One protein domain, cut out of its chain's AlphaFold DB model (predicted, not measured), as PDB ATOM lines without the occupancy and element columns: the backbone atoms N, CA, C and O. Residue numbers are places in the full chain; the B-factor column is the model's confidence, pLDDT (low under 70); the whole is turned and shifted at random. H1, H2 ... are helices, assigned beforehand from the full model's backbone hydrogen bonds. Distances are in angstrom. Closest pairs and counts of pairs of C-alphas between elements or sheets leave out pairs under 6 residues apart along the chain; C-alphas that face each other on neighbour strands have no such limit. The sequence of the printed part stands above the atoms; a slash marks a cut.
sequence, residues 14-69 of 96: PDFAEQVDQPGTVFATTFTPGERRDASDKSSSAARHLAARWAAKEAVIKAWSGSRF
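What this domain is: This is residues 14 to 69 of the 96 residues of a protein of Mycobacterium kansasii (UniProt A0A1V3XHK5). One long helix, H4, makes the longest axis, and the three short helices H1, H2 and H3 with their links wrap as an open C round the part of it near its first residues; residues 58 to 69, of which 58 to 67 belong to H4, stick out from this body as a free arm. H1 crosses H4 near its beginning, H3 makes a helical hairpin with it, and H2 is near it between them in the C. The printed part has 56 residues with four named helices, in the order H1, H2, H3, H4, and no named strand; its class is all helix. It is only just loose, close to compact, with a radius of gyration of the C-alphas of 12.5 A, and it is elongated, spanning 40 by 22 by 21 A.

How they stand to each other: H4, residues 46 to 67, touches H1, residues 14 to 20, with its residues 47 to 51 alone. Their closest C-alphas are those of Ala 17 and Ala 47, 5.6 A apart, and their lines are about perpendicular, at 83 degrees. H4 touches H3, residues 33 to 40, with its residues 46 to 50 alone; the closest C-alphas are those of Ala 39 and Ala 46, 4.7 A apart. H3 and H4 form a helical hairpin and run opposite ways at a steep tilt of 44 degrees. H2, residues 27 to 30, and H4 are near each other, with 6 pairs of C-alphas within 10 A. H1 and H2 only just touch, and only at the corner by their link, with 3 pairs of C-alphas within 8 A; the closest are those of Val 20 and Phe 27, 5.5 A apart. H3 is apart from H1 and from H2. In H1, H3 and H4 every O i to N i+4 pair is within hydrogen-bond range; H2 is too short for such a pair, and its 1 pair of O i and N i+3 is not within range.

Where its parts are: H4 measures 31.8 A from C-alpha 46 at (88.534, 87.358, 71.109) to C-alpha 67 at (116.377, 85.080, 55.944). H3, residues 33 to 40, measures 10.6 A. H1, residues 14 to 20, measures 10.2 A and begins with C-alpha 14 at (88.081, 96.124, 62.660). H2, residues 27 to 30, measures 4.8 A.

The domain as a whole: The two C-alphas farthest apart are those of Ser 44 and Phe 69, 40.3 A. Without residues 58 to 69 the body spans 24 by 21 by 19 A. The printed part has no cut. The links H2 to H3 and H3 to H4 are tight, and the link H1 to H2 is short. The mean pLDDT of the printed part is 85.7; residues 42 to 44, in the link from H3 to H4, are under 70.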
ATOM      1  N   PRO A  14      89.388  96.083  63.315       91.56
ATOM      2  CA  PRO A  14      88.081  96.124  62.660       91.56
ATOM      3  C   PRO A  14      88.028  95.253  61.399       91.56
ATOM      4  O   PRO A  14      87.193  94.358  61.322       91.56
ATOM      5  N   ASP A  15      88.977  95.432  60.476       92.06
ATOM      6  CA  ASP A  15      88.993  94.691  59.205       92.06
ATOM      7  C   ASP A  15      89.215  93.189  59.442       92.06
ATOM      8  O   ASP A  15      88.609  92.340  58.791       92.06
ATOM      9  N   PHE A  16      90.057  92.846  60.422       92.19
ATOM     10  CA  PHE A  16      90.262  91.463  60.837       92.19
ATOM     11  C   PHE A  16      88.981  90.849  61.409       92.19
ATOM     12  O   PHE A  16      88.644  89.715  61.073       92.19
ATOM     13  N   ALA A  17      88.255  91.580  62.258       89.88
ATOM     14  CA  ALA A  17      87.010  91.105  62.853       89.88
ATOM     15  C   ALA A  17      85.924  90.860  61.796       89.88
ATOM     16  O   ALA A  17      85.158  89.911  61.927       89.88
ATOM     17  N   GLU A  18      85.887  91.662  60.730       89.00
ATOM     18  CA  GLU A  18      84.969  91.429  59.614       89.00
ATOM     19  C   GLU A  18      85.289  90.142  58.852       89.00
ATOM     20  O   GLU A  18      84.369  89.505  58.347       89.00
ATOM     21  N   GLN A  19      86.563  89.747  58.762       88.56
ATOM     22  CA  GLN A  19      87.013  88.617  57.943       88.56
ATOM     23  C   GLN A  19      87.160  87.299  58.709       88.56
ATOM     24  O   GLN A  19      86.975  86.236  58.121       88.56
ATOM     25  N   VAL A  20      87.500  87.336  60.000       87.25
ATOM     26  CA  VAL A  20      87.877  86.142  60.783       87.25
ATOM     27  C   VAL A  20      86.776  85.080  60.845       87.25
ATOM     28  O   VAL A  20      87.081  83.886  60.879       87.25
ATOM     29  N   ASP A  21      85.515  85.508  60.794       82.44
ATOM     30  CA  ASP A  21      84.340  84.634  60.829       82.44
ATOM     31  C   ASP A  21      83.754  84.351  59.432       82.44
ATOM     32  O   ASP A  21      82.780  83.606  59.304       82.44
ATOM     33  N   GLN A  22      84.337  84.912  58.361       84.50
ATOM     34  CA  GLN A  22      83.861  84.669  56.999       84.50
ATOM     35  C   GLN A  22      84.250  83.258  56.525       84.50
ATOM     36  O   GLN A  22      85.438  82.901  56.538       84.50
ATOM     37  N   PRO A  23      83.282  82.449  56.050       79.56
ATOM     38  CA  PRO A  23      83.568  81.155  55.445       79.56
ATOM     39  C   PRO A  23      84.505  81.282  54.239       79.56
ATOM     40  O   PRO A  23      84.358  82.182  53.418       79.56
ATOM     41  N   GLY A  24      85.450  80.348  54.106       76.69
ATOM     42  CA  GLY A  24      86.403  80.324  52.990       76.69
ATOM     43  C   GLY A  24      87.635  81.214  53.179       76.69
ATOM     44  O   GLY A  24      88.513  81.209  52.320       76.69
ATOM     45  N   THR A  25      87.746  81.933  54.299       80.50
ATOM     46  CA  THR A  25      88.991  82.619  54.660       80.50
ATOM     47  C   THR A  25      90.022  81.642  55.219       80.50
ATOM     48  O   THR A  25      89.694  80.618  55.826       80.50
ATOM     49  N   VAL A  26      91.299  82.002  55.073       80.31
ATOM     50  CA  VAL A  26      92.422  81.269  55.681       80.31
ATOM     51  C   VAL A  26      92.275  81.164  57.205       80.31
ATOM     52  O   VAL A  26      92.661  80.159  57.796       80.31
ATOM     53  N   PHE A  27      91.600  82.128  57.844       82.50
ATOM     54  CA  PHE A  27      91.400  82.177  59.295       82.50
ATOM     55  C   PHE A  27      90.669  80.963  59.876       82.50
ATOM     56  O   PHE A  27      90.875  80.632  61.048       82.50
ATOM     57  N   ALA A  28      89.863  80.254  59.079       74.44
ATOM     58  CA  ALA A  28      89.227  79.007  59.500       74.44
ATOM     59  C   ALA A  28      90.265  77.925  59.850       74.44
ATOM     60  O   ALA A  28      90.077  77.147  60.791       74.44
ATOM     61  N   THR A  29      91.394  77.901  59.141       81.75
ATOM     62  CA  THR A  29      92.441  76.889  59.287       81.75
ATOM     63  C   THR A  29      93.690  77.408  59.996       81.75
ATOM     64  O   THR A  29      94.419  76.590  60.546       81.75
ATOM     65  N   THR A  30      93.899  78.723  60.067       88.88
ATOM     66  CA  THR A  30      95.082  79.375  60.655       88.88
ATOM     67  C   THR A  30      95.312  79.100  62.143       88.88
ATOM     68  O   THR A  30      96.460  78.936  62.557       88.88
ATOM     69  N   PHE A  31      94.263  79.133  62.972       90.25
ATOM     70  CA  PHE A  31      94.420  79.103  64.432       90.25
ATOM     71  C   PHE A  31      94.296  77.692  64.999       90.25
ATOM     72  O   PHE A  31      93.320  76.987  64.709       90.25
ATOM     73  N   THR A  32      95.242  77.307  65.858       89.56
ATOM     74  CA  THR A  32      95.200  76.022  66.563       89.56
ATOM     75  C   THR A  32      94.014  75.989  67.535       89.56
ATOM     76  O   THR A  32      93.524  77.033  67.988       89.56
ATOM     77  N   PRO A  33      93.535  74.795  67.928       87.94
ATOM     78  CA  PRO A  33      92.529  74.689  68.979       87.94
ATOM     79  C   PRO A  33      92.959  75.353  70.298       87.94
ATOM     80  O   PRO A  33      92.103  75.848  71.028       87.94
ATOM     81  N   GLY A  34      94.262  75.374  70.610       85.81
ATOM     82  CA  GLY A  34      94.807  76.046  71.793       85.81
ATOM     83  C   GLY A  34      94.651  77.564  71.719       85.81
ATOM     84  O   GLY A  34      94.111  78.172  72.641       85.81
ATOM     85  N   GLU A  35      95.028  78.157  70.587       88.75
ATOM     86  CA  GLU A  35      94.902  79.596  70.331       88.75
ATOM     87  C   GLU A  35      93.447  80.076  70.377       88.75
ATOM     88  O   GLU A  35      93.161  81.140  70.930       88.75
ATOM     89  N   ARG A  36      92.519  79.279  69.826       86.50
ATOM     90  CA  ARG A  36      91.082  79.586  69.861       86.50
ATOM     91  C   ARG A  36      90.522  79.534  71.279       86.50
ATOM     92  O   ARG A  36      89.772  80.429  71.648       86.50
ATOM     93  N   ARG A  37      90.890  78.523  72.076       85.25
ATOM     94  CA  ARG A  37      90.438  78.415  73.475       85.25
ATOM     95  C   ARG A  37      90.902  79.609  74.309       85.25
ATOM     96  O   ARG A  37      90.061  80.271  74.904       85.25
ATOM     97  N   ASP A  38      92.192  79.952  74.256       83.38
ATOM     98  CA  ASP A  38      92.711  81.105  75.011       83.38
ATOM     99  C   ASP A  38      92.082  82.440  74.567       83.38
ATOM    100  O   ASP A  38      91.865  83.334  75.385       83.38
ATOM    101  N   ALA A  39      91.768  82.598  73.276       83.81
ATOM    102  CA  ALA A  39      91.075  83.792  72.794       83.81
ATOM    103  C   ALA A  39      89.618  83.875  73.291       83.81
ATOM    104  O   ALA A  39      89.158  84.964  73.642       83.81
ATOM    105  N   SER A  40      88.904  82.745  73.325       78.12
ATOM    106  CA  SER A  40      87.499  82.660  73.749       78.12
ATOM    107  C   SER A  40      87.304  82.888  75.246       78.12
ATOM    108  O   SER A  40      86.318  83.513  75.637       78.12
ATOM    109  N   ASP A  41      88.262  82.469  76.078       70.19
ATOM    110  CA  ASP A  41      88.233  82.702  77.530       70.19
ATOM    111  C   ASP A  41      88.252  84.205  77.889       70.19
ATOM    112  O   ASP A  41      87.894  84.603  78.996       70.19
ATOM    113  N   LYS A  42      88.600  85.074  76.928       65.25
ATOM    114  CA  LYS A  42      88.699  86.537  77.070       65.25
ATOM    115  C   LYS A  42      87.560  87.267  76.335       65.25
ATOM    116  O   LYS A  42      87.792  88.311  75.727       65.25
ATOM    117  N   SER A  43      86.351  86.695  76.373       57.28
ATOM    118  CA  SER A  43      85.158  86.913  75.517       57.28
ATOM    119  C   SER A  43      84.862  88.316  74.950       57.28
ATOM    120  O   SER A  43      84.361  88.403  73.832       57.28
ATOM    121  N   SER A  44      85.202  89.425  75.616       58.66
ATOM    122  CA  SER A  44      85.046  90.783  75.052       58.66
ATOM    123  C   SER A  44      86.153  91.192  74.063       58.66
ATOM    124  O   SER A  44      86.129  92.290  73.508       58.66
ATOM    125  N   SER A  45      87.150  90.329  73.841       73.44
ATOM    126  CA  SER A  45      88.387  90.660  73.128       73.44
ATOM    127  C   SER A  45      88.891  89.535  72.211       73.44
ATOM    128  O   SER A  45      90.047  89.584  71.790       73.44
ATOM    129  N   ALA A  46      88.083  88.519  71.892       83.44
ATOM    130  CA  ALA A  46      88.534  87.358  71.109       83.44
ATOM    131  C   ALA A  46      89.138  87.759  69.748       83.44
ATOM    132  O   ALA A  46      90.278  87.398  69.458       83.44
ATOM    133  N   ALA A  47      88.446  88.604  68.970       87.38
ATOM    134  CA  ALA A  47      88.947  89.112  67.688       87.38
ATOM    135  C   ALA A  47      90.265  89.893  67.834       87.38
ATOM    136  O   ALA A  47      91.183  89.705  67.045       87.38
ATOM    137  N   ARG A  48      90.412  90.703  68.891       88.81
ATOM    138  CA  ARG A  48      91.661  91.426  69.185       88.81
ATOM    139  C   ARG A  48      92.815  90.470  69.506       88.81
ATOM    140  O   ARG A  48      93.926  90.683  69.032       88.81
ATOM    141  N   HIS A  49      92.568  89.420  70.290       89.25
ATOM    142  CA  HIS A  49      93.595  88.424  70.613       89.25
ATOM    143  C   HIS A  49      93.995  87.603  69.384       89.25
ATOM    144  O   HIS A  49      95.179  87.351  69.173       89.25
ATOM    145  N   LEU A  50      93.027  87.214  68.553       91.31
ATOM    146  CA  LEU A  50      93.296  86.513  67.300       91.31
ATOM    147  C   LEU A  50      94.020  87.410  66.287       91.31
ATOM    148  O   LEU A  50      94.952  86.937  65.645       91.31
ATOM    149  N   ALA A  51      93.692  88.703  66.215       92.75
ATOM    150  CA  ALA A  51      94.407  89.674  65.385       92.75
ATOM    151  C   ALA A  51      95.877  89.816  65.809       92.75
ATOM    152  O   ALA A  51      96.770  89.816  64.966       92.75
ATOM    153  N   ALA A  52      96.154  89.871  67.117       92.19
ATOM    154  CA  ALA A  52      97.526  89.911  67.625       92.19
ATOM    155  C   ALA A  52      98.308  88.630  67.281       92.19
ATOM    156  O   ALA A  52      99.471  88.696  66.889       92.19
ATOM    157  N   ARG A  53      97.662  87.459  67.378       94.06
ATOM    158  CA  ARG A  53      98.259  86.183  66.956       94.06
ATOM    159  C   ARG A  53      98.514  86.140  65.456       94.06
ATOM    160  O   ARG A  53      99.567  85.669  65.046       94.06
ATOM    161  N   TRP A  54      97.584  86.652  64.653       94.69
ATOM    162  CA  TRP A  54      97.755  86.769  63.210       94.69
ATOM    163  C   TRP A  54      98.981  87.619  62.868       94.69
ATOM    164  O   TRP A  54      99.874  87.134  62.179       94.69
ATOM    165  N   ALA A  55      99.088  88.811  63.464       95.69
ATOM    166  CA  ALA A  55     100.243  89.689  63.289       95.69
ATOM    167  C   ALA A  55     101.560  88.991  63.667       95.69
ATOM    168  O   ALA A  55     102.559  89.077  62.957       95.69
ATOM    169  N   ALA A  56     101.568  88.257  64.783       95.12
ATOM    170  CA  ALA A  56     102.745  87.522  65.228       95.12
ATOM    171  C   ALA A  56     103.143  86.402  64.250       95.12
ATOM    172  O   ALA A  56     104.325  86.281  63.921       95.12
ATOM    173  N   LYS A  57     102.181  85.617  63.742       95.19
ATOM    174  CA  LYS A  57     102.449  84.580  62.730       95.19
ATOM    175  C   LYS A  57     103.019  85.192  61.448       95.19
ATOM    176  O   LYS A  57     104.057  84.738  60.970       95.19
ATOM    177  N   GLU A  58     102.413  86.267  60.948       95.69
ATOM    178  CA  GLU A  58     102.885  86.986  59.758       95.69
ATOM    179  C   GLU A  58     104.290  87.570  59.947       95.69
ATOM    180  O   GLU A  58     105.146  87.450  59.068       95.69
ATOM    181  N   ALA A  59     104.579  88.155  61.111       96.44
ATOM    182  CA  ALA A  59     105.907  88.675  61.424       96.44
ATOM    183  C   ALA A  59     106.978  87.567  61.398       96.44
ATOM    184  O   ALA A  59     108.058  87.771  60.837       96.44
ATOM    185  N   VAL A  60     106.677  86.377  61.933       94.94
ATOM    186  CA  VAL A  60     107.580  85.212  61.875       94.94
ATOM    187  C   VAL A  60     107.780  84.740  60.434       94.94
ATOM    188  O   VAL A  60     108.921  84.533  60.014       94.94
ATOM    189  N   ILE A  61     106.702  84.628  59.652       92.88
ATOM    190  CA  ILE A  61     106.765  84.229  58.236       92.88
ATOM    191  C   ILE A  61     107.622  85.214  57.434       92.88
ATOM    192  O   ILE A  61     108.467  84.795  56.637       92.88
ATOM    193  N   LYS A  62     107.476  86.521  57.672       92.69
ATOM    194  CA  LYS A  62     108.292  87.562  57.030       92.69
ATOM    195  C   LYS A  62     109.759  87.491  57.447       92.69
ATOM    196  O   LYS A  62     110.625  87.583  56.580       92.69
ATOM    197  N   ALA A  63     110.051  87.274  58.731       93.62
ATOM    198  CA  ALA A  63     111.422  87.106  59.215       93.62
ATOM    199  C   ALA A  63     112.103  85.889  58.567       93.62
ATOM    200  O   ALA A  63     113.237  85.983  58.092       93.62
ATOM    201  N   TRP A  64     111.391  84.760  58.496       91.44
ATOM    202  CA  TRP A  64     111.884  83.539  57.865       91.44
ATOM    203  C   TRP A  64     112.080  83.716  56.359       91.44
ATOM    204  O   TRP A  64     113.139  83.376  55.833       91.44
ATOM    205  N   SER A  65     111.112  84.317  55.670       88.56
ATOM    206  CA  SER A  65     111.204  84.589  54.231       88.56
ATOM    207  C   SER A  65     112.368  85.534  53.914       88.56
ATOM    208  O   SER A  65     113.138  85.282  52.989       88.56
ATOM    209  N   GLY A  66     112.561  86.577  54.731       86.44
ATOM    210  CA  GLY A  66     113.682  87.512  54.622       86.44
ATOM    211  C   GLY A  66     115.049  86.859  54.850       86.44
ATOM    212  O   GLY A  66     116.013  87.222  54.179       86.44
ATOM    213  N   SER A  67     115.134  85.842  55.719       84.75
ATOM    214  CA  SER A  67     116.377  85.080  55.944       84.75
ATOM    215  C   SER A  67     116.857  84.305  54.709       84.75
ATOM    216  O   SER A  67     118.029  83.942  54.610       84.75
ATOM    217  N   ARG A  68     115.956  84.065  53.746       83.00
ATOM    218  CA  ARG A  68     116.198  83.286  52.524       83.00
ATOM    219  C   ARG A  68     116.139  84.156  51.270       83.00
ATOM    220  O   ARG A  68     115.699  83.691  50.219       83.00
ATOM    221  N   PHE A  69     116.554  85.419  51.375       72.19
ATOM    222  CA  PHE A  69     116.526  86.367  50.260       72.19
ATOM    223  C   PHE A  69     117.120  85.757  48.973       72.19
ATOM    224  O   PHE A  69     118.164  85.108  49.006       72.19
TER     225      PHE A  69